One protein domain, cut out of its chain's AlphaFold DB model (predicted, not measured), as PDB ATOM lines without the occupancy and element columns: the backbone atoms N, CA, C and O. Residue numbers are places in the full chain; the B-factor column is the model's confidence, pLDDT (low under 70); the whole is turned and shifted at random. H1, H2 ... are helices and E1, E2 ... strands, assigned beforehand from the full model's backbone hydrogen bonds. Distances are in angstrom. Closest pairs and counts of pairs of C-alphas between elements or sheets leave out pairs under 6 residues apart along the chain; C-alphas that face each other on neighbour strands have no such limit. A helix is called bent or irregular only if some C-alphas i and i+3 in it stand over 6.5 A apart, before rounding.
ATOM      1  N   ARG A 238     311.156 334.396 252.961       37.94
ATOM      2  CA  ARG A 238     310.683 335.660 252.398       37.94
ATOM      3  C   ARG A 238     311.178 336.776 253.331       37.94
ATOM      4  O   ARG A 238     310.847 336.736 254.514       37.94
ATOM      5  N   GLY A 239     312.039 337.669 252.837       36.06
ATOM      6  CA  GLY A 239     312.764 338.631 253.678       36.06
ATOM      7  C   GLY A 239     314.159 338.198 254.172       36.06
ATOM      8  O   GLY A 239     314.698 338.826 255.075       36.06
ATOM      9  N   SER A 240     314.775 337.161 253.610       35.88
ATOM     10  CA  SER A 240     316.189 336.845 253.812       35.88
ATOM     11  C   SER A 240     316.917 336.981 252.493       35.88
ATOM     12  O   SER A 240     316.627 336.283 251.538       35.88
ATOM     13  N   THR A 241     317.872 337.890 252.466       38.19
ATOM     14  CA  THR A 241     318.731 338.260 251.343       38.19
ATOM     15  C   THR A 241     319.271 337.007 250.636       38.19
ATOM     16  O   THR A 241     319.999 336.266 251.309       38.19
ATOM     17  N   PRO A 242     319.017 336.742 249.326       44.50
ATOM     18  CA  PRO A 242     320.043 336.076 248.524       44.50
ATOM     19  C   PRO A 242     321.319 336.787 248.852       44.50
ATOM     20  O   PRO A 242     321.310 338.008 248.796       44.50
ATOM     21  N   ALA A 243     322.340 336.076 249.338       47.16
ATOM     22  CA  ALA A 243     323.592 336.724 249.673       47.16
ATOM     23  C   ALA A 243     323.990 337.485 248.408       47.16
ATOM     24  O   ALA A 243     324.395 336.874 247.425       47.16
ATOM     25  N   LEU A 244     323.742 338.798 248.381       48.78
ATOM     26  CA  LEU A 244     323.965 339.614 247.195       48.78
ATOM     27  C   LEU A 244     325.459 339.504 246.876       48.78
ATOM     28  O   LEU A 244     325.846 339.355 245.730       48.78
ATOM     29  N   SER A 245     326.275 339.352 247.919       41.91
ATOM     30  CA  SER A 245     327.669 338.916 247.897       41.91
ATOM     31  C   SER A 245     327.978 337.631 247.101       41.91
ATOM     32  O   SER A 245     329.080 337.546 246.574       41.91
ATOM     33  N   LEU A 246     327.067 336.658 246.980       44.69
ATOM     34  CA  LEU A 246     327.194 335.467 246.116       44.69
ATOM     35  C   LEU A 246     326.605 335.672 244.709       44.69
ATOM     36  O   LEU A 246     327.040 335.010 243.773       44.69
ATOM     37  N   LEU A 247     325.622 336.566 244.547       51.31
ATOM     38  CA  LEU A 247     325.002 336.867 243.246       51.31
ATOM     39  C   LEU A 247     325.839 337.820 242.376       51.31
ATOM     40  O   LEU A 247     325.647 337.885 241.165       51.31
ATOM     41  N   LEU A 248     326.756 338.571 242.988       52.19
ATOM     42  CA  LEU A 248     327.519 339.652 242.356       52.19
ATOM     43  C   LEU A 248     328.822 339.188 241.670       52.19
ATOM     44  O   LEU A 248     329.626 340.026 241.272       52.19
ATOM     45  N   SER A 249     329.046 337.881 241.502       48.97
ATOM     46  CA  SER A 249     330.197 337.336 240.765       48.97
ATOM     47  C   SER A 249     329.742 336.365 239.669       48.97
ATOM     48  O   SER A 249     329.807 335.152 239.857       48.97
ATOM     49  N   GLY A 250     329.252 336.872 238.532       57.38
ATOM     50  CA  GLY A 250     328.878 336.015 237.401       57.38
ATOM     51  C   GLY A 250     327.964 336.653 236.354       57.38
ATOM     52  O   GLY A 250     327.678 337.849 236.389       57.38
ATOM     53  N   ASP A 251     327.517 335.818 235.413       68.38
ATOM     54  CA  ASP A 251     326.497 336.135 234.406       68.38
ATOM     55  C   ASP A 251     325.131 336.388 235.088       68.38
ATOM     56  O   ASP A 251     324.635 335.497 235.787       68.38
ATOM     57  N   PRO A 252     324.479 337.554 234.888       69.94
ATOM     58  CA  PRO A 252     323.185 337.878 235.497       69.94
ATOM     59  C   PRO A 252     322.069 336.897 235.108       69.94
ATOM     60  O   PRO A 252     321.087 336.768 235.839       69.94
ATOM     61  N   TYR A 253     322.212 336.178 233.990       77.00
ATOM     62  CA  TYR A 253     321.250 335.173 233.545       77.00
ATOM     63  C   TYR A 253     321.527 333.769 234.087       77.00
ATOM     64  O   TYR A 253     320.712 332.871 233.877       77.00
ATOM     65  N   GLN A 254     322.614 333.555 234.834       74.62
ATOM     66  CA  GLN A 254     322.924 332.252 235.427       74.62
ATOM     67  C   GLN A 254     321.788 331.745 236.330       74.62
ATOM     68  O   GLN A 254     321.494 330.553 236.366       74.62
ATOM     69  N   LEU A 255     321.099 332.654 237.023       73.25
ATOM     70  CA  LEU A 255     319.969 332.327 237.895       73.25
ATOM     71  C   LEU A 255     318.667 332.067 237.128       73.25
ATOM     72  O   LEU A 255     317.716 331.560 237.715       73.25
ATOM     73  N   LEU A 256     318.610 332.398 235.837       77.25
ATOM     74  CA  LEU A 256     317.473 332.085 234.965       77.25
ATOM     75  C   LEU A 256     317.533 330.654 234.422       77.25
ATOM     76  O   LEU A 256     316.573 330.197 233.803       77.25
ATOM     77  N   GLN A 257     318.637 329.943 234.658       73.38
ATOM     78  CA  GLN A 257     318.833 328.590 234.161       73.38
ATOM     79  C   GLN A 257     317.968 327.565 234.903       73.38
ATOM     80  O   GLN A 257     317.751 327.660 236.113       73.38
ATOM     81  N   GLY A 258     317.482 326.577 234.150       68.56
ATOM     82  CA  GLY A 258     316.873 325.356 234.675       68.56
ATOM     83  C   GLY A 258     317.854 324.178 234.656       68.56
ATOM     84  O   GLY A 258     319.057 324.339 234.455       68.56
ATOM     85  N   ASP A 259     317.321 322.978 234.839       61.16
ATOM     86  CA  ASP A 259     317.981 321.699 234.617       61.16
ATOM     87  C   ASP A 259     318.050 321.447 233.102       61.16
ATOM     88  O   ASP A 259     317.092 320.964 232.498       61.16
ATOM     89  N   GLY A 260     319.160 321.827 232.462       61.97
ATOM     90  CA  GLY A 260     319.350 321.616 231.024       61.97
ATOM     91  C   GLY A 260     320.128 322.729 230.307       61.97
ATOM     92  O   GLY A 260     320.875 323.469 230.951       61.97
ATOM     93  N   PRO A 261     320.008 322.826 228.966       59.94
ATOM     94  CA  PRO A 261     320.658 323.870 228.177       59.94
ATOM     95  C   PRO A 261     320.149 325.264 228.549       59.94
ATOM     96  O   PRO A 261     319.081 325.417 229.140       59.94
ATOM     97  N   ALA A 262     320.929 326.281 228.172       65.44
ATOM     98  CA  ALA A 262     320.655 327.648 228.568       65.44
ATOM     99  C   ALA A 262     319.243 328.093 228.150       65.44
ATOM    100  O   ALA A 262     318.933 328.113 226.960       65.44
ATOM    101  N   VAL A 263     318.395 328.464 229.116       74.00
ATOM    102  CA  VAL A 263     316.998 328.833 228.828       74.00
ATOM    103  C   VAL A 263     316.894 330.260 228.282       74.00
ATOM    104  O   VAL A 263     315.998 330.571 227.495       74.00
ATOM    105  N   MET A 264     317.850 331.114 228.654       83.38
ATOM    106  CA  MET A 264     318.024 332.447 228.084       83.38
ATOM    107  C   MET A 264     319.126 332.453 227.014       83.38
ATOM    108  O   MET A 264     320.267 332.105 227.325       83.38
ATOM    109  N   PRO A 265     318.827 332.892 225.775       83.81
ATOM    110  CA  PRO A 265     319.828 333.076 224.729       83.81
ATOM    111  C   PRO A 265     320.839 334.177 225.092       83.81
ATOM    112  O   PRO A 265     320.535 335.044 225.919       83.81
ATOM    113  N   PRO A 266     322.007 334.252 224.432       81.81
ATOM    114  CA  PRO A 266     322.894 335.408 224.559       81.81
ATOM    115  C   PRO A 266     322.196 336.695 224.099       81.81
ATOM    116  O   PRO A 266     321.248 336.662 223.313       81.81
ATOM    117  N   VAL A 267     322.652 337.839 224.610       82.44
ATOM    118  CA  VAL A 267     322.101 339.149 224.237       82.44
ATOM    119  C   VAL A 267     322.345 339.415 222.745       82.44
ATOM    120  O   VAL A 267     323.494 339.301 222.309       82.44
ATOM    121  N   PRO A 268     321.319 339.811 221.965       83.62
ATOM    122  CA  PRO A 268     321.514 340.211 220.576       83.62
ATOM    123  C   PRO A 268     322.526 341.367 220.452       83.62
ATOM    124  O   PRO A 268     322.507 342.289 221.276       83.62
ATOM    125  N   PRO A 269     323.410 341.356 219.436       75.81
ATOM    126  CA  PRO A 269     324.415 342.407 219.256       75.81
ATOM    127  C   PRO A 269     323.781 343.765 218.922       75.81
ATOM    128  O   PRO A 269     324.263 344.801 219.382       75.81
ATOM    129  N   ASP A 270     322.679 343.748 218.172       78.94
ATOM    130  CA  ASP A 270     321.927 344.941 217.797       78.94
ATOM    131  C   ASP A 270     320.864 345.271 218.861       78.94
ATOM    132  O   ASP A 270     320.069 344.394 219.230       78.94
ATOM    133  N   PRO A 271     320.777 346.532 219.330       77.75
ATOM    134  CA  PRO A 271     319.675 346.956 220.184       77.75
ATOM    135  C   PRO A 271     318.331 346.882 219.433       77.75
ATOM    136  O   PRO A 271     318.309 346.871 218.195       77.75
ATOM    137  N   PRO A 272     317.193 346.868 220.154       83.69
ATOM    138  CA  PRO A 272     315.874 346.917 219.533       83.69
ATOM    139  C   PRO A 272     315.756 348.111 218.577       83.69
ATOM    140  O   PRO A 272     315.994 349.255 218.961       83.69
ATOM    141  N   ARG A 273     315.382 347.850 217.319       81.38
ATOM    142  CA  ARG A 273     315.204 348.899 216.296       81.38
ATOM    143  C   ARG A 273     313.893 349.672 216.463       81.38
ATOM    144  O   ARG A 273     313.766 350.777 215.946       81.38
ATOM    145  N   ALA A 274     312.927 349.077 217.156       85.81
ATOM    146  CA  ALA A 274     311.611 349.634 217.432       85.81
ATOM    147  C   ALA A 274     311.147 349.211 218.831       85.81
ATOM    148  O   ALA A 274     311.674 348.259 219.410       85.81
ATOM    149  N   LEU A 275     310.148 349.921 219.358       90.56
ATOM    150  CA  LEU A 275     309.501 349.556 220.613       90.56
ATOM    151  C   LEU A 275     308.646 348.298 220.412       90.56
ATOM    152  O   LEU A 275     307.891 348.207 219.448       90.56
ATOM    153  N   PHE A 276     308.757 347.339 221.329       92.44
ATOM    154  CA  PHE A 276     307.939 346.126 221.319       92.44
ATOM    155  C   PHE A 276     306.489 346.417 221.703       92.44
ATOM    156  O   PHE A 276     306.245 346.942 222.790       92.44
ATOM    157  N   GLY A 277     305.543 346.030 220.844       87.50
ATOM    158  CA  GLY A 277     304.107 346.151 221.107       87.50
ATOM    159  C   GLY A 277     303.501 344.909 221.765       87.50
ATOM    160  O   GLY A 277     302.382 344.962 222.269       87.50
ATOM    161  N   SER A 278     304.221 343.786 221.768       91.69
ATOM    162  CA  SER A 278     303.738 342.514 222.299       91.69
ATOM    163  C   SER A 278     304.867 341.629 222.840       91.69
ATOM    164  O   SER A 278     306.046 341.808 222.525       91.69
ATOM    165  N   TRP A 279     304.491 340.608 223.619       94.12
ATOM    166  CA  TRP A 279     305.408 339.538 224.028       94.12
ATOM    167  C   TRP A 279     306.025 338.806 222.830       94.12
ATOM    168  O   TRP A 279     307.200 338.451 222.882       94.12
ATOM    169  N   GLN A 280     305.263 338.628 221.745       95.00
ATOM    170  CA  GLN A 280     305.735 337.997 220.511       95.00
ATOM    171  C   GLN A 280     306.927 338.751 219.914       95.00
ATOM    172  O   GLN A 280     307.914 338.126 219.520       95.00
ATOM    173  N   ASP A 281     306.850 340.083 219.871       94.25
ATOM    174  CA  ASP A 281     307.907 340.922 219.299       94.25
ATOM    175  C   ASP A 281     309.194 340.804 220.116       94.25
ATOM    176  O   ASP A 281     310.273 340.592 219.556       94.25
ATOM    177  N   TYR A 282     309.070 340.871 221.447       95.06
ATOM    178  CA  TYR A 282     310.205 340.701 222.352       95.06
ATOM    179  C   TYR A 282     310.830 339.307 222.209       95.06
ATOM    180  O   TYR A 282     312.043 339.206 222.057       95.06
ATOM    181  N   TYR A 283     310.026 338.239 222.198       94.69
ATOM    182  CA  TYR A 283     310.522 336.862 222.071       94.69
ATOM    183  C   TYR A 283     311.254 336.644 220.750       94.69
ATOM    184  O   TYR A 283     312.362 336.107 220.735       94.69
ATOM    185  N   THR A 284     310.673 337.137 219.656       93.50
ATOM    186  CA  THR A 284     311.266 337.055 218.318       93.50
ATOM    187  C   THR A 284     312.613 337.772 218.274       93.50
ATOM    188  O   THR A 284     313.598 337.200 217.816       93.50
ATOM    189  N   TRP A 285     312.687 338.998 218.802       93.25
ATOM    190  CA  TRP A 285     313.941 339.750 218.863       93.25
ATOM    191  C   TRP A 285     314.975 339.097 219.791       93.25
ATOM    192  O   TRP A 285     316.160 339.049 219.463       93.25
ATOM    193  N   ARG A 286     314.537 338.559 220.935       92.25
ATOM    194  CA  ARG A 286     315.419 337.957 221.941       92.25
ATOM    195  C   ARG A 286     315.939 336.573 221.538       92.25
ATOM    196  O   ARG A 286     316.877 336.088 222.173       92.25
ATOM    197  N   GLY A 287     315.355 335.960 220.505       92.12
ATOM    198  CA  GLY A 287     315.661 334.597 220.063       92.12
ATOM    199  C   GLY A 287     315.001 333.517 220.925       92.12
ATOM    200  O   GLY A 287     315.536 332.418 221.050       92.12
ATOM    201  N   LEU A 288     313.872 333.835 221.561       92.75
ATOM    202  CA  LEU A 288     313.107 332.928 222.413       92.75
ATOM    203  C   LEU A 288     311.935 332.308 221.642       92.75
ATOM    204  O   LEU A 288     311.194 332.994 220.939       92.75
ATOM    205  N   SER A 289     311.726 331.005 221.834       93.38
ATOM    206  CA  SER A 289     310.492 330.327 221.415       93.38
ATOM    207  C   SER A 289     309.336 330.696 222.347       93.38
ATOM    208  O   SER A 289     309.547 330.841 223.549       93.38
ATOM    209  N   LEU A 290     308.108 330.764 221.826       94.88
ATOM    210  CA  LEU A 290     306.883 330.978 222.618       94.88
ATOM    211  C   LEU A 290     306.540 329.820 223.565       94.88
ATOM    212  O   LEU A 290     305.639 329.951 224.389       94.88
ATOM    213  N   ASP A 291     307.242 328.694 223.443       92.12
ATOM    214  CA  ASP A 291     307.192 327.597 224.411       92.12
ATOM    215  C   ASP A 291     308.082 327.842 225.636       92.12
ATOM    216  O   ASP A 291     307.906 327.223 226.684       92.12
ATOM    217  N   SER A 292     309.017 328.791 225.530       91.44
ATOM    218  CA  SER A 292     309.907 329.150 226.624       91.44
ATOM    219  C   SER A 292     309.148 329.915 227.716       91.44
ATOM    220  O   SER A 292     308.559 330.956 227.431       91.44
ATOM    221  N   PRO A 293     309.199 329.479 228.987       91.62
ATOM    222  CA  PRO A 293     308.446 330.100 230.075       91.62
ATOM    223  C   PRO A 293     309.104 331.360 230.658       91.62
ATOM    224  O   PRO A 293     308.729 331.810 231.742       91.62
ATOM    225  N   MET A 294     310.077 331.968 229.964       91.44
ATOM    226  CA  MET A 294     310.845 333.121 230.473       91.44
ATOM    227  C   MET A 294     309.979 334.325 230.828       91.44
ATOM    228  O   MET A 294     310.375 335.142 231.655       91.44
ATOM    229  N   ALA A 295     308.779 334.424 230.257       92.31
ATOM    230  CA  ALA A 295     307.845 335.506 230.525       92.31
ATOM    231  C   ALA A 295     307.505 335.584 232.014       92.31
ATOM    232  O   ALA A 295     307.300 336.677 232.529       92.31
ATOM    233  N   VAL A 296     307.520 334.448 232.720       89.19
ATOM    234  CA  VAL A 296     307.232 334.389 234.155       89.19
ATOM    235  C   VAL A 296     308.277 335.150 234.977       89.19
ATOM    236  O   VAL A 296     307.904 335.876 235.893       89.19
ATOM    237  N   LEU A 297     309.567 335.040 234.643       89.56
ATOM    238  CA  LEU A 297     310.641 335.757 235.349       89.56
ATOM    239  C   LEU A 297     310.874 337.168 234.788       89.56
ATOM    240  O   LEU A 297     311.209 338.086 235.533       89.56
ATOM    241  N   LEU A 298     310.661 337.363 233.483       92.25
ATOM    242  CA  LEU A 298     310.857 338.644 232.798       92.25
ATOM    243  C   LEU A 298     309.654 339.592 232.903       92.25
ATOM    244  O   LEU A 298     309.749 340.740 232.471       92.25
ATOM    245  N   THR A 299     308.533 339.152 233.482       91.31
ATOM    246  CA  THR A 299     307.322 339.977 233.608       91.31
ATOM    247  C   THR A 299     307.606 341.317 234.285       91.31
ATOM    248  O   THR A 299     307.150 342.355 233.811       91.31
ATOM    249  N   TYR A 300     308.430 341.335 235.336       91.19
ATOM    250  CA  TYR A 300     308.741 342.554 236.080       91.19
ATOM    251  C   TYR A 300     309.547 343.574 235.259       91.19
ATOM    252  O   TYR A 300     309.051 344.689 235.067       91.19
ATOM    253  N   PRO A 301     310.733 343.241 234.706       93.19
ATOM    254  CA  PRO A 301     311.485 344.187 233.888       93.19
ATOM    255  C   PRO A 301     310.736 344.582 232.615       93.19
ATOM    256  O   PRO A 301     310.753 345.757 232.256       93.19
ATOM    257  N   LEU A 302     310.023 343.663 231.951       94.62
ATOM    258  CA  LEU A 302     309.266 344.028 230.752       94.62
ATOM    259  C   LEU A 302     308.040 344.888 231.057       94.62
ATOM    260  O   LEU A 302     307.703 345.752 230.253       94.62
ATOM    261  N   THR A 303     307.423 344.736 232.230       93.25
ATOM    262  CA  THR A 303     306.381 345.665 232.686       93.25
ATOM    263  C   THR A 303     306.960 347.059 232.894       93.25
ATOM    264  O   THR A 303     306.386 348.029 232.406       93.25
ATOM    265  N   VAL A 304     308.124 347.186 233.545       94.00
ATOM    266  CA  VAL A 304     308.804 348.486 233.703       94.00
ATOM    267  C   VAL A 304     309.138 349.097 232.341       94.00
ATOM    268  O   VAL A 304     308.834 350.265 232.100       94.00
ATOM    269  N   TYR A 305     309.695 348.305 231.424       94.81
ATOM    270  CA  TYR A 305     309.956 348.729 230.050       94.81
ATOM    271  C   TYR A 305     308.679 349.225 229.357       94.81
ATOM    272  O   TYR A 305     308.673 350.318 228.791       94.81
ATOM    273  N   TYR A 306     307.582 348.467 229.434       94.75
ATOM    274  CA  TYR A 306     306.304 348.817 228.815       94.75
ATOM    275  C   TYR A 306     305.691 350.088 229.421       94.75
ATOM    276  O   TYR A 306     305.188 350.945 228.695       94.75
ATOM    277  N   VAL A 307     305.807 350.271 230.741       94.06
ATOM    278  CA  VAL A 307     305.395 351.503 231.428       94.06
ATOM    279  C   VAL A 307     306.155 352.711 230.874       94.06
ATOM    280  O   VAL A 307     305.529 353.703 230.502       94.06
ATOM    281  N   ILE A 308     307.484 352.625 230.768       93.62
ATOM    282  CA  ILE A 308     308.342 353.721 230.283       93.62
ATOM    283  C   ILE A 308     308.067 354.043 228.810       93.62
ATOM    284  O   ILE A 308     308.077 355.207 228.413       93.62
ATOM    285  N   THR A 309     307.858 353.016 227.989       93.31
ATOM    286  CA  THR A 309     307.840 353.154 226.527       93.31
ATOM    287  C   THR A 309     306.452 353.376 225.940       93.31
ATOM    288  O   THR A 309     306.361 354.012 224.894       93.31
ATOM    289  N   HIS A 310     305.392 352.912 226.610       93.56
ATOM    290  CA  HIS A 310     304.018 352.971 226.107       93.56
ATOM    291  C   HIS A 310     303.085 353.702 227.073       93.56
ATOM    292  O   HIS A 310     302.540 354.745 226.717       93.56
ATOM    293  N   LEU A 311     302.924 353.206 228.306       93.81
ATOM    294  CA  LEU A 311     301.868 353.714 229.195       93.81
ATOM    295  C   LEU A 311     302.094 355.163 229.627       93.81
ATOM    296  O   LEU A 311     301.154 355.956 229.600       93.81
ATOM    297  N   VAL A 312     303.322 355.520 230.015       94.50
ATOM    298  CA  VAL A 312     303.641 356.884 230.454       94.50
ATOM    299  C   VAL A 312     303.560 357.878 229.295       94.50
ATOM    300  O   VAL A 312     302.867 358.874 229.461       94.50
ATOM    301  N   PRO A 313     304.159 357.636 228.112       94.38
ATOM    302  CA  PRO A 313     303.988 358.534 226.968       94.38
ATOM    303  C   PRO A 313     302.528 358.734 226.541       94.38
ATOM    304  O   PRO A 313     302.167 359.828 226.124       94.38
ATOM    305  N   GLN A 314     301.690 357.697 226.652       94.12
ATOM    306  CA  GLN A 314     300.272 357.776 226.288       94.12
ATOM    307  C   GLN A 314     299.428 358.508 227.337       94.12
ATOM    308  O   GLN A 314     298.561 359.301 226.980       94.12
ATOM    309  N   SER A 315     299.661 358.237 228.622       93.81
ATOM    310  CA  SER A 315     298.814 358.744 229.713       93.81
ATOM    311  C   SER A 315     299.305 360.076 230.287       93.81
ATOM    312  O   SER A 315     298.509 360.827 230.836       93.81
ATOM    313  N   PHE A 316     300.610 360.345 230.175       93.44
ATOM    314  CA  PHE A 316     301.315 361.496 230.751       93.44
ATOM    315  C   PHE A 316     302.355 362.064 229.760       93.44
ATOM    316  O   PHE A 316     303.560 362.092 230.057       93.44
ATOM    317  N   PRO A 317     301.936 362.478 228.546       92.50
ATOM    318  CA  PRO A 317     302.847 362.957 227.501       92.50
ATOM    319  C   PRO A 317     303.716 364.144 227.952       92.50
ATOM    320  O   PRO A 317     304.858 364.290 227.512       92.50
ATOM    321  N   GLU A 318     303.222 364.964 228.881       92.44
ATOM    322  CA  GLU A 318     303.916 366.112 229.463       92.44
ATOM    323  C   GLU A 318     305.184 365.746 230.247       92.44
ATOM    324  O   GLU A 318     306.089 366.573 230.371       92.44
ATOM    325  N   LEU A 319     305.294 364.507 230.746       89.25
ATOM    326  CA  LEU A 319     306.500 364.042 231.438       89.25
ATOM    327  C   LEU A 319     307.686 363.856 230.487       89.25
ATOM    328  O   LEU A 319     308.829 363.786 230.952       89.25
ATOM    329  N   ASN A 320     307.412 363.761 229.180       90.25
ATOM    330  CA  ASN A 320     308.390 363.613 228.109       90.25
ATOM    331  C   ASN A 320     309.472 362.562 228.424       90.25
ATOM    332  O   ASN A 320     310.672 362.769 228.218       90.25
ATOM    333  N   ILE A 321     309.036 361.439 229.008       91.12
ATOM    334  CA  ILE A 321     309.924 360.482 229.672       91.12
ATOM    335  C   ILE A 321     310.935 359.847 228.709       91.12
ATOM    336  O   ILE A 321     312.075 359.607 229.091       91.12
ATOM    337  N   GLN A 322     310.547 359.657 227.445       87.69
ATOM    338  CA  GLN A 322     311.394 359.076 226.399       87.69
ATOM    339  C   GLN A 322     312.607 359.952 226.046       87.69
ATOM    340  O   GLN A 322     313.607 359.438 225.556       87.69
ATOM    341  N   ASN A 323     312.552 361.259 226.326       88.94
ATOM    342  CA  ASN A 323     313.655 362.187 226.075       88.94
ATOM    343  C   ASN A 323     314.608 362.341 227.274       88.94
ATOM    344  O   ASN A 323     315.624 363.037 227.180       88.94
ATOM    345  N   LYS A 324     314.311 361.707 228.416       91.00
ATOM    346  CA  LYS A 324     315.174 361.766 229.598       91.00
ATOM    347  C   LYS A 324     316.382 360.845 229.428       91.00
ATOM    348  O   LYS A 324     316.255 359.671 229.107       91.00
ATOM    349  N   GLN A 325     317.572 361.375 229.712       89.38
ATOM    350  CA  GLN A 325     318.822 360.598 229.700       89.38
ATOM    351  C   GLN A 325     319.026 359.765 230.971       89.38
ATOM    352  O   GLN A 325     319.907 358.908 231.010       89.38
ATOM    353  N   SER A 326     318.245 360.036 232.018       91.75
ATOM    354  CA  SER A 326     318.281 359.316 233.285       91.75
ATOM    355  C   SER A 326     316.882 359.222 233.877       91.75
ATOM    356  O   SER A 326     316.159 360.221 233.843       91.75
ATOM    357  N   LEU A 327     316.532 358.071 234.448       93.94
ATOM    358  CA  LEU A 327     315.263 357.855 235.139       93.94
ATOM    359  C   LEU A 327     315.498 357.283 236.534       93.94
ATOM    360  O   LEU A 327     316.160 356.258 236.685       93.94
ATOM    361  N   LYS A 328     314.894 357.922 237.536       94.19
ATOM    362  CA  LYS A 328     314.741 357.394 238.890       94.19
ATOM    363  C   LYS A 328     313.340 356.820 239.055       94.19
ATOM    364  O   LYS A 328     312.351 357.551 238.990       94.19
ATOM    365  N   ILE A 329     313.261 355.521 239.305       94.44
ATOM    366  CA  ILE A 329     312.011 354.779 239.426       94.44
ATOM    367  C   ILE A 329     311.958 354.150 240.812       94.44
ATOM    368  O   ILE A 329     312.856 353.410 241.208       94.44
ATOM    369  N   HIS A 330     310.899 354.435 241.560       94.00
ATOM    370  CA  HIS A 330     310.624 353.746 242.814       94.00
ATOM    371  C   HIS A 330     309.710 352.552 242.537       94.00
ATOM    372  O   HIS A 330     308.621 352.735 241.997       94.00
ATOM    373  N   VAL A 331     310.140 351.347 242.911       91.38
ATOM    374  CA  VAL A 331     309.336 350.119 242.852       91.38
ATOM    375  C   VAL A 331     308.834 349.832 244.266       91.38
ATOM    376  O   VAL A 331     309.631 349.586 245.171       91.38
ATOM    377  N   VAL A 332     307.523 349.928 244.480       87.69
ATOM    378  CA  VAL A 332     306.904 349.920 245.817       87.69
ATOM    379  C   VAL A 332     306.235 348.578 246.114       87.69
ATOM    380  O   VAL A 332     305.609 347.992 245.238       87.69
ATOM    381  N   GLU A 333     306.348 348.116 247.363       75.69
ATOM    382  CA  GLU A 333     305.948 346.774 247.830       75.69
ATOM    383  C   GLU A 333     306.665 345.631 247.091       75.69
ATOM    384  O   GLU A 333     306.139 344.530 246.933       75.69
ATOM    385  N   ALA A 334     307.901 345.899 246.675       71.69
ATOM    386  CA  ALA A 334     308.630 345.146 245.662       71.69
ATOM    387  C   ALA A 334     309.324 343.870 246.178       71.69
ATOM    388  O   ALA A 334     310.434 343.551 245.758       71.69
ATOM    389  N   GLY A 335     308.728 343.171 247.149       75.75
ATOM    390  CA  GLY A 335     309.369 342.020 247.793       75.75
ATOM    391  C   GLY A 335     309.683 340.891 246.807       75.75
ATOM    392  O   GLY A 335     310.813 340.422 246.755       75.75
ATOM    393  N   LYS A 336     308.699 340.501 245.982       77.50
ATOM    394  CA  LYS A 336     308.862 339.416 244.994       77.50
ATOM    395  C   LYS A 336     309.789 339.833 243.850       77.50
ATOM    396  O   LYS A 336     310.568 339.037 243.343       77.50
ATOM    397  N   GLU A 337     309.689 341.091 243.447       85.38
ATOM    398  CA  GLU A 337     310.492 341.706 242.401       85.38
ATOM    399  C   GLU A 337     311.966 341.761 242.818       85.38
ATOM    400  O   GLU A 337     312.848 341.474 242.012       85.38
ATOM    401  N   PHE A 338     312.232 342.096 244.083       84.81
ATOM    402  CA  PHE A 338     313.581 342.152 244.632       84.81
ATOM    403  C   PHE A 338     314.219 340.764 244.765       84.81
ATOM    404  O   PHE A 338     315.413 340.620 244.509       84.81
ATOM    405  N   ASP A 339     313.435 339.724 245.069       79.81
ATOM    406  CA  ASP A 339     313.929 338.338 245.061       79.81
ATOM    407  C   ASP A 339     314.482 337.933 243.676       79.81
ATOM    408  O   ASP A 339     315.368 337.082 243.577       79.81
ATOM    409  N   LEU A 340     314.012 338.593 242.610       83.81
ATOM    410  CA  LEU A 340     314.447 338.413 241.225       83.81
ATOM    411  C   LEU A 340     315.345 339.551 240.717       83.81
ATOM    412  O   LEU A 340     315.454 339.741 239.514       83.81
ATOM    413  N   VAL A 341     316.003 340.325 241.584       84.81
ATOM    414  CA  VAL A 341     316.652 341.592 241.191       84.81
ATOM    415  C   VAL A 341     317.598 341.499 239.982       84.81
ATOM    416  O   VAL A 341     317.653 342.437 239.186       84.81
ATOM    417  N   MET A 342     318.286 340.369 239.767       84.06
ATOM    418  CA  MET A 342     319.194 340.214 238.621       84.06
ATOM    419  C   MET A 342     318.468 340.221 237.270       84.06
ATOM    420  O   MET A 342     319.064 340.608 236.269       84.06
ATOM    421  N   VAL A 343     317.173 339.888 237.216       87.00
ATOM    422  CA  VAL A 343     316.398 339.924 235.960       87.00
ATOM    423  C   VAL A 343     316.192 341.352 235.449       87.00
ATOM    424  O   VAL A 343     316.018 341.561 234.249       87.00
ATOM    425  N   PHE A 344     316.282 342.356 236.333       89.75
ATOM    426  CA  PHE A 344     316.224 343.769 235.947       89.75
ATOM    427  C   PHE A 344     317.422 344.211 235.105       89.75
ATOM    428  O   PHE A 344     317.342 345.252 234.455       89.75
ATOM    429  N   TRP A 345     318.475 343.393 235.022       86.88
ATOM    430  CA  TRP A 345     319.532 343.548 234.027       86.88
ATOM    431  C   TRP A 345     318.992 343.705 232.601       86.88
ATOM    432  O   TRP A 345     319.539 344.481 231.820       86.88
ATOM    433  N   GLU A 346     317.890 343.026 232.265       90.75
ATOM    434  CA  GLU A 346     317.288 343.101 230.932       90.75
ATOM    435  C   GLU A 346     316.939 344.548 230.534       90.75
ATOM    436  O   GLU A 346     317.020 344.908 229.362       90.75
ATOM    437  N   LEU A 347     316.661 345.433 231.500       91.75
ATOM    438  CA  LEU A 347     316.426 346.853 231.227       91.75
ATOM    439  C   LEU A 347     317.652 347.569 230.644       91.75
ATOM    440  O   LEU A 347     317.479 348.465 229.823       91.75
ATOM    441  N   LEU A 348     318.877 347.167 231.000       87.19
ATOM    442  CA  LEU A 348     320.101 347.700 230.381       87.19
ATOM    443  C   LEU A 348     320.269 347.252 228.932       87.19
ATOM    444  O   LEU A 348     320.936 347.919 228.135       87.19
ATOM    445  N   VAL A 349     319.693 346.104 228.588       87.25
ATOM    446  CA  VAL A 349     319.678 345.609 227.214       87.25
ATOM    447  C   VAL A 349     318.644 346.376 226.393       87.25
ATOM    448  O   VAL A 349     318.934 346.779 225.268       87.25
ATOM    449  N   LEU A 350     317.466 346.605 226.973       90.75
ATOM    450  CA  LEU A 350     316.319 347.220 226.309       90.75
ATOM    451  C   LEU A 350     316.411 348.744 226.196       90.75
ATOM    452  O   LEU A 350     315.940 349.317 225.217       90.75
ATOM    453  N   LEU A 351     317.014 349.407 227.186       89.75
ATOM    454  CA  LEU A 351     317.122 350.865 227.274       89.75
ATOM    455  C   LEU A 351     318.596 351.310 227.372       89.75
ATOM    456  O   LEU A 351     318.959 352.037 228.298       89.75
ATOM    457  N   PRO A 352     319.465 350.953 226.403       85.25
ATOM    458  CA  PRO A 352     320.915 351.186 226.475       85.25
ATOM    459  C   PRO A 352     321.326 352.670 226.386       85.25
ATOM    460  O   PRO A 352     322.512 352.999 226.331       85.25
ATOM    461  N   HIS A 353     320.358 353.578 226.277       84.69
ATOM    462  CA  HIS A 353     320.568 355.020 226.156       84.69
ATOM    463  C   HIS A 353     320.143 355.794 227.410       84.69
ATOM    464  O   HIS A 353     320.384 357.002 227.478       84.69
ATOM    465  N   VAL A 354     319.545 355.114 228.394       88.19
ATOM    466  CA  VAL A 354     318.990 355.710 229.609       88.19
ATOM    467  C   VAL A 354     319.765 355.194 230.818       88.19
ATOM    468  O   VAL A 354     319.882 353.990 231.013       88.19
ATOM    469  N   ALA A 355     320.279 356.096 231.654       90.31
ATOM    470  CA  ALA A 355     320.812 355.723 232.962       90.31
ATOM    471  C   ALA A 355     319.647 355.436 233.923       90.31
ATOM    472  O   ALA A 355     318.798 356.304 234.142       90.31
ATOM    473  N   LEU A 356     319.587 354.230 234.486       93.06
ATOM    474  CA  LEU A 356     318.453 353.794 235.300       93.06
ATOM    475  C   LEU A 356     318.838 353.707 236.775       93.06
ATOM    476  O   LEU A 356     319.850 353.112 237.135       93.06
ATOM    477  N   GLU A 357     317.995 354.266 237.636       94.25
ATOM    478  CA  GLU A 357     318.024 354.046 239.078       94.25
ATOM    479  C   GLU A 357     316.698 353.410 239.502       94.25
ATOM    480  O   GLU A 357     315.644 354.033 239.372       94.25
ATOM    481  N   LEU A 358     316.751 352.184 240.023       94.00
ATOM    482  CA  LEU A 358     315.613 351.495 240.622       94.00
ATOM    483  C   LEU A 358     315.766 351.482 242.140       94.00
ATOM    484  O   LEU A 358     316.711 350.906 242.680       94.00
ATOM    485  N   GLN A 359     314.812 352.092 242.832       92.81
ATOM    486  CA  GLN A 359     314.734 352.056 244.284       92.81
ATOM    487  C   GLN A 359     313.587 351.142 244.716       92.81
ATOM    488  O   GLN A 359     312.420 351.489 244.554       92.81
ATOM    489  N   PHE A 360     313.926 349.978 245.264       91.56
ATOM    490  CA  PHE A 360     312.985 349.013 245.826       91.56
ATOM    491  C   PHE A 360     312.601 349.465 247.235       91.56
ATOM    492  O   PHE A 360     313.470 349.657 248.086       91.56
ATOM    493  N   VAL A 361     311.305 349.654 247.480       89.38
ATOM    494  CA  VAL A 361     310.788 350.206 248.739       89.38
ATOM    495  C   VAL A 361     309.659 349.336 249.274       89.38
ATOM    496  O   VAL A 361     308.706 349.041 248.554       89.38
ATOM    497  N   GLY A 362     309.720 348.949 250.544       84.88
ATOM    498  CA  GLY A 362     308.651 348.187 251.185       84.88
ATOM    499  C   GLY A 362     309.057 347.572 252.518       84.88
ATOM    500  O   GLY A 362     310.216 347.238 252.735       84.88
ATOM    501  N   ASP A 363     308.079 347.383 253.398       75.81
ATOM    502  CA  ASP A 363     308.224 346.711 254.697       75.81
ATOM    503  C   ASP A 363     308.466 345.193 254.575       75.81
ATOM    504  O   ASP A 363     308.998 344.577 255.491       75.81
ATOM    505  N   GLY A 364     308.109 344.594 253.435       73.00
ATOM    506  CA  GLY A 364     308.375 343.187 253.120       73.00
ATOM    507  C   GLY A 364     309.788 342.882 252.606       73.00
ATOM    508  O   GLY A 364     310.073 341.719 252.316       73.00
ATOM    509  N   LEU A 365     310.651 343.890 252.448       79.94
ATOM    510  CA  LEU A 365     312.045 343.694 252.038       79.94
ATOM    511  C   LEU A 365     312.903 343.212 253.225       79.94
ATOM    512  O   LEU A 365     312.595 343.548 254.370       79.94
ATOM    513  N   PRO A 366     313.996 342.462 252.981       78.50
ATOM    514  CA  PRO A 366     314.899 342.029 254.044       78.50
ATOM    515  C   PRO A 366     315.450 343.230 254.838       78.50
ATOM    516  O   PRO A 366     316.059 344.113 254.226       78.50
ATOM    517  N   PRO A 367     315.314 343.268 256.179       79.38
ATOM    518  CA  PRO A 367     315.847 344.362 256.995       79.38
ATOM    519  C   PRO A 367     317.356 344.568 256.817       79.38
ATOM    520  O   PRO A 367     317.820 345.703 256.754       79.38
ATOM    521  N   ASP A 368     318.110 343.479 256.639       77.62
ATOM    522  CA  ASP A 368     319.564 343.506 256.416       77.62
ATOM    523  C   ASP A 368     319.958 344.156 255.079       77.62
ATOM    524  O   ASP A 368     321.119 344.507 254.865       77.62
ATOM    525  N   SER A 369     318.995 344.300 254.163       77.31
ATOM    526  CA  SER A 369     319.180 344.973 252.878       77.31
ATOM    527  C   SER A 369     318.838 346.466 252.926       77.31
ATOM    528  O   SER A 369     319.058 347.149 251.931       77.31
ATOM    529  N   ASP A 370     318.323 347.006 254.039       84.38
ATOM    530  CA  ASP A 370     317.989 348.434 254.128       84.38
ATOM    531  C   ASP A 370     319.216 349.311 253.837       84.38
ATOM    532  O   ASP A 370     320.315 349.055 254.328       84.38
ATOM    533  N   GLN A 371     319.026 350.362 253.036       84.12
ATOM    534  CA  GLN A 371     320.073 351.300 252.607       84.12
ATOM    535  C   GLN A 371     321.200 350.694 251.754       84.12
ATOM    536  O   GLN A 371     322.161 351.397 251.417       84.12
ATOM    537  N   GLN A 372     321.096 349.424 251.351       83.38
ATOM    538  CA  GLN A 372     322.044 348.857 250.403       83.38
ATOM    539  C   GLN A 372     321.898 349.514 249.028       83.38
ATOM    540  O   GLN A 372     320.799 349.854 248.574       83.38
ATOM    541  N   HIS A 373     323.040 349.682 248.367       84.62
ATOM    542  CA  HIS A 373     323.149 350.199 247.015       84.62
ATOM    543  C   HIS A 373     324.159 349.359 246.235       84.62
ATOM    544  O   HIS A 373     325.236 349.044 246.737       84.62
ATOM    545  N   PHE A 374     323.818 349.000 245.006       82.31
ATOM    546  CA  PHE A 374     324.725 348.302 244.102       82.31
ATOM    547  C   PHE A 374     324.455 348.722 242.663       82.31
ATOM    548  O   PHE A 374     323.384 349.231 242.340       82.31
ATOM    549  N   THR A 375     325.452 348.543 241.801       83.12
ATOM    550  CA  THR A 375     325.360 348.920 240.390       83.12
ATOM    551  C   THR A 375     325.575 347.689 239.533       83.12
ATOM    552  O   THR A 375     326.533 346.945 239.734       83.12
ATOM    553  N   LEU A 376     324.692 347.498 238.562       80.62
ATOM    554  CA  LEU A 376     324.851 346.520 237.501       80.62
ATOM    555  C   LEU A 376     325.384 347.254 236.258       80.62
ATOM    556  O   LEU A 376     324.782 348.244 235.843       80.62
ATOM    557  N   GLN A 377     326.515 346.814 235.693       74.88
ATOM    558  CA  GLN A 377     327.196 347.500 234.582       74.88
ATOM    559  C   GLN A 377     327.447 346.590 233.384       74.88
ATOM    560  O   GLN A 377     328.015 345.510 233.536       74.88
ATOM    561  N   ARG A 378     327.106 347.061 232.177       69.38
ATOM    562  CA  ARG A 378     327.343 346.347 230.909       69.38
ATOM    563  C   ARG A 378     328.708 346.691 230.288       69.38
ATOM    564  O   ARG A 378     328.795 347.593 229.446       69.38
ATOM    565  N   ASP A 379     329.741 345.925 230.638       56.34
ATOM    566  CA  ASP A 379     331.122 346.076 230.137       56.34
ATOM    567  C   ASP A 379     331.424 345.210 228.889       56.34
ATOM    568  O   ASP A 379     332.207 344.271 228.907       56.34
ATOM    569  N   GLY A 380     330.847 345.552 227.732       53.16
ATOM    570  CA  GLY A 380     331.071 344.777 226.497       53.16
ATOM    571  C   GLY A 380     330.288 343.448 226.474       53.16
ATOM    572  O   GLY A 380     329.219 343.388 227.080       53.16
ATOM    573  N   PRO A 381     330.720 342.417 225.713       44.94
ATOM    574  CA  PRO A 381     330.066 341.101 225.701       44.94
ATOM    575  C   PRO A 381     330.292 340.286 226.987       44.94
ATOM    576  O   PRO A 381     329.618 339.278 227.176       44.94
ATOM    577  N   GLU A 382     331.188 340.725 227.873       39.75
ATOM    578  CA  GLU A 382     331.385 340.154 229.205       39.75
ATOM    579  C   GLU A 382     330.865 341.103 230.291       39.75
ATOM    580  O   GLU A 382     330.705 342.306 230.100       39.75
ATOM    581  N   VAL A 383     330.533 340.538 231.446       44.44
ATOM    582  CA  VAL A 383     329.970 341.275 232.577       44.44
ATOM    583  C   VAL A 383     331.101 341.630 233.529       44.44
ATOM    584  O   VAL A 383     331.848 340.752 233.954       44.44
ATOM    585  N   SER A 384     331.196 342.899 233.926       40.09
ATOM    586  CA  SER A 384     331.973 343.285 235.099       40.09
ATOM    587  C   SER A 384     331.012 343.864 236.135       40.09
ATOM    588  O   SER A 384     330.342 344.875 235.928       40.09
ATOM    589  N   VAL A 385     330.886 343.161 237.257       45.06
ATOM    590  CA  VAL A 385     330.284 343.706 238.470       45.06
ATOM    591  C   VAL A 385     331.446 344.294 239.250       45.06
ATOM    592  O   VAL A 385     332.215 343.557 239.864       45.06
ATOM    593  N   ARG A 386     331.653 345.611 239.173       38.78
ATOM    594  CA  ARG A 386     332.734 346.242 239.935       38.78
ATOM    595  C   ARG A 386     332.359 346.261 241.416       38.78
ATOM    596  O   ARG A 386     331.401 346.948 241.780       38.78
ATOM    597  N   GLY A 404     326.967 356.111 234.266       54.94
ATOM    598  CA  GLY A 404     327.155 356.038 232.825       54.94
ATOM    599  C   GLY A 404     325.864 355.576 232.146       54.94
ATOM    600  O   GLY A 404     325.016 354.938 232.762       54.94
ATOM    601  N   ARG A 405     325.705 355.839 230.841       60.19
ATOM    602  CA  ARG A 405     324.532 355.397 230.046       60.19
ATOM    603  C   ARG A 405     324.351 353.860 229.972       60.19
ATOM    604  O   ARG A 405     323.508 353.395 229.220       60.19
ATOM    605  N   ARG A 406     325.161 353.081 230.698       67.75
ATOM    606  CA  ARG A 406     325.197 351.609 230.730       67.75
ATOM    607  C   ARG A 406     325.068 351.027 232.143       67.75
ATOM    608  O   ARG A 406     325.281 349.828 232.314       67.75
ATOM    609  N   ASP A 407     324.735 351.870 233.119       81.44
ATOM    610  CA  ASP A 407     324.657 351.492 234.524       81.44
ATOM    611  C   ASP A 407     323.200 351.445 234.989       81.44
ATOM    612  O   ASP A 407     322.405 352.349 234.707       81.44
ATOM    613  N   LEU A 408     322.869 350.394 235.737       88.56
ATOM    614  CA  LEU A 408     321.617 350.252 236.465       88.56
ATOM    615  C   LEU A 408     321.935 350.291 237.956       88.56
ATOM    616  O   LEU A 408     322.521 349.359 238.508       88.56
ATOM    617  N   GLN A 409     321.560 351.389 238.605       90.88
ATOM    618  CA  GLN A 409     321.706 351.560 240.043       90.88
ATOM    619  C   GLN A 409     320.512 350.933 240.754       90.88
ATOM    620  O   GLN A 409     319.367 351.287 240.476       90.88
ATOM    621  N   ILE A 410     320.777 350.041 241.698       89.38
ATOM    622  CA  ILE A 410     319.770 349.441 242.565       89.38
ATOM    623  C   ILE A 410     319.939 350.001 243.970       89.38
ATOM    624  O   ILE A 410     321.043 350.008 244.517       89.38
ATOM    625  N   LYS A 411     318.838 350.467 244.560       90.69
ATOM    626  CA  LYS A 411     318.766 350.925 245.951       90.69
ATOM    627  C   LYS A 411     317.640 350.212 246.673       90.69
ATOM    628  O   LYS A 411     316.604 349.931 246.075       90.69
ATOM    629  N   VAL A 412     317.826 349.965 247.961       88.75
ATOM    630  CA  VAL A 412     316.859 349.233 248.781       88.75
ATOM    631  C   VAL A 412     316.461 350.069 249.992       88.75
ATOM    632  O   VAL A 412     317.289 350.713 250.636       88.75
ATOM    633  N   SER A 413     315.168 350.103 250.294       89.25
ATOM    634  CA  SER A 413     314.611 350.787 251.460       89.25
ATOM    635  C   SER A 413     313.557 349.898 252.118       89.25
ATOM    636  O   SER A 413     312.412 349.843 251.668       89.25
ATOM    637  N   ALA A 414     313.939 349.204 253.191       87.12
ATOM    638  CA  ALA A 414     313.096 348.230 253.893       87.12
ATOM    639  C   ALA A 414     312.117 348.916 254.863       87.12
ATOM    640  O   ALA A 414     312.093 348.658 256.067       87.12
ATOM    641  N   ARG A 415     311.373 349.901 254.353       85.31
ATOM    642  CA  ARG A 415     310.493 350.784 255.126       85.31
ATOM    643  C   ARG A 415     309.235 351.107 254.320       85.31
ATOM    644  O   ARG A 415     309.280 351.076 253.087       85.31
ATOM    645  N   PRO A 416     308.124 351.471 254.983       82.94
ATOM    646  CA  PRO A 416     306.943 351.985 254.303       82.94
ATOM    647  C   PRO A 416     307.268 353.167 253.383       82.94
ATOM    648  O   PRO A 416     308.019 354.068 253.758       82.94
ATOM    649  N   TYR A 417     306.651 353.195 252.199       84.94
ATOM    650  CA  TYR A 417     306.937 354.205 251.176       84.94
ATOM    651  C   TYR A 417     306.711 355.647 251.654       84.94
ATOM    652  O   TYR A 417     307.489 356.535 251.324       84.94
ATOM    653  N   HIS A 418     305.699 355.881 252.493       81.62
ATOM    654  CA  HIS A 418     305.401 357.206 253.051       81.62
ATOM    655  C   HIS A 418     306.484 357.737 254.009       81.62
ATOM    656  O   HIS A 418     306.498 358.928 254.311       81.62
ATOM    657  N   LEU A 419     307.389 356.875 254.488       83.56
ATOM    658  CA  LEU A 419     308.542 357.260 255.308       83.56
ATOM    659  C   LEU A 419     309.806 357.486 254.474       83.56
ATOM    660  O   LEU A 419     310.845 357.849 255.029       83.56
ATOM    661  N   LEU A 420     309.750 357.249 253.161       84.12
ATOM    662  CA  LEU A 420     310.904 357.402 252.295       84.12
ATOM    663  C   LEU A 420     311.250 358.883 252.125       84.12
ATOM    664  O   LEU A 420     310.487 359.663 251.559       84.12
ATOM    665  N   GLN A 421     312.441 359.254 252.588       77.25
ATOM    666  CA  GLN A 421     313.011 360.580 252.384       77.25
ATOM    667  C   GLN A 421     313.975 360.537 251.197       77.25
ATOM    668  O   GLN A 421     314.827 359.655 251.111       77.25
ATOM    669  N   GLY A 422     313.854 361.486 250.272       76.31
ATOM    670  CA  GLY A 422     314.728 361.537 249.107       76.31
ATOM    671  C   GLY A 422     314.223 362.460 248.002       76.31
ATOM    672  O   GLY A 422     313.138 363.036 248.114       76.31
ATOM    673  N   PRO A 423     315.012 362.624 246.924       78.50
ATOM    674  CA  PRO A 423     314.570 363.362 245.752       78.50
ATOM    675  C   PRO A 423     313.353 362.675 245.131       78.50
ATOM    676  O   PRO A 423     313.277 361.445 245.083       78.50
ATOM    677  N   LYS A 424     312.417 363.484 244.632       86.88
ATOM    678  CA  LYS A 424     311.215 362.991 243.962       86.88
ATOM    679  C   LYS A 424     311.611 362.092 242.774       86.88
ATOM    680  O   LYS A 424     312.446 362.522 241.975       86.88
ATOM    681  N   PRO A 425     311.046 360.879 242.652       92.69
ATOM    682  CA  PRO A 425     311.311 360.017 241.506       92.69
ATOM    683  C   PRO A 425     310.648 360.554 240.239       92.69
ATOM    684  O   PRO A 425     309.684 361.322 240.301       92.69
ATOM    685  N   ASP A 426     311.135 360.094 239.090       92.25
ATOM    686  CA  ASP A 426     310.472 360.297 237.804       92.25
ATOM    687  C   ASP A 426     309.212 359.434 237.692       92.25
ATOM    688  O   ASP A 426     308.214 359.887 237.137       92.25
ATOM    689  N   LEU A 427     309.257 358.212 238.236       92.88
ATOM    690  CA  LEU A 427     308.139 357.273 238.258       92.88
ATOM    691  C   LEU A 427     308.035 356.548 239.599       92.88
ATOM    692  O   LEU A 427     309.037 356.175 240.207       92.88
ATOM    693  N   VAL A 428     306.801 356.279 240.012       91.06
ATOM    694  CA  VAL A 428     306.492 355.353 241.103       91.06
ATOM    695  C   VAL A 428     305.686 354.214 240.507       91.06
ATOM    696  O   VAL A 428     304.597 354.435 239.981       91.06
ATOM    697  N   ILE A 429     306.233 353.006 240.567       89.19
ATOM    698  CA  ILE A 429     305.583 351.786 240.107       89.19
ATOM    699  C   ILE A 429     305.203 350.996 241.354       89.19
ATOM    700  O   ILE A 429     306.056 350.458 242.058       89.19
ATOM    701  N   GLY A 430     303.908 351.001 241.658       78.00
ATOM    702  CA  GLY A 430     303.327 350.213 242.736       78.00
ATOM    703  C   GLY A 430     302.868 348.844 242.253       78.00
ATOM    704  O   GLY A 430     302.696 348.607 241.058       78.00
TER     705      GLY A 430
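What this domain is: This is residues 238 to 386 and 404 to 430 of the 434 residues of the protein "Zinc finger MYND-type containing 15" of Ursus americanus (UniProt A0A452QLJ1). Look for a slab of two layers: a twisted sheet of five strands, with H3 and H5 over one face. H1 and H2 lie farthest from the middle, and residues 248 to 278, with no named element, run between them. The 176 printed residues hold, in chain order, H1, H2, H3, E1, H4, H5, E2, E3, E4 and E5; the mixed sheet runs E3, E4, E2, E1, E5. The class is mixed, helices and strands, with under half of the residues in named elements. The whole is compact, with a radius of gyration of the C-alphas of 16.0 A and spans of 43 by 42 by 29 A.

Where its parts are: Find C-alpha 244 at (323.965, 339.614, 247.195), where H1, residues 244 to 247, begins. Further on come H2, residues 279 to 286, and H3, residues 295 to 315, 24.9 A long. H3 has a kink of 47 degrees near residue 302 and is irregular: C-alphas 297 and 300 are 7.1 A apart. E1, residues 326 to 332, spans 19.4 A; then come H4, residues 335 to 339, and H5, residues 341 to 350, 15.9 A. E2, residues 355 to 361, spans 19.5 A; E3 is residues 373 to 377, and E4, residues 407 to 413, spans 19.7 A. E5, residues 427 to 429, ends at C-alpha 429 at (305.583, 351.786, 240.107).

How they stand to each other: Start at E2 and E1, parallel, with N 329 and O 357 2.8 A apart. E1, H4, H5 and E2 form a strand-helix-strand unit, two parallel neighbour strands with helices between, its crossover right-handed. E4 and E2 are parallel (N 358 to O 409, 2.8 A), as are E1 and E5 (N 429 to O 330, 2.8 A). E3 and E4 are antiparallel, with N 410 and O 374 2.8 A apart. H5 is over E4 at a height of 8.3 A over the sheet; its closest C-alphas to E4, Leu 348 and Leu 408, are 6.8 A apart. H3 touches H5 with residues 297 to 305 alone, at a steep tilt of 50 degrees, the same way; the closest C-alphas, Pro 301 and Phe 344, are 5.2 A apart. H4 only grazes the sheet with residues 335 to 338. H2 and H3 are near each other, and H1 is not on the sheet. Every O i to N i+4 pair is within hydrogen-bond range in H2 and H4, 13 of 17 in H3 and 1 of 6 in H5, which has 7 of 7 O i to N i+3 pairs; H1 is too short for O i to N i+4 pairs.

The domain as a whole: The farthest C-alphas, Gly 260 and Glu 318, are 47.1 A apart. Residues 387 to 403 are not printed; C-alphas 386 and 404 are 13.3 A apart across this cut. The links H1 to H2, E2 to E3 and E4 to E5 are long. The model's pLDDT is under 70 at residues 238 to 252, 258 to 262, 378 to 386 and 404 to 406.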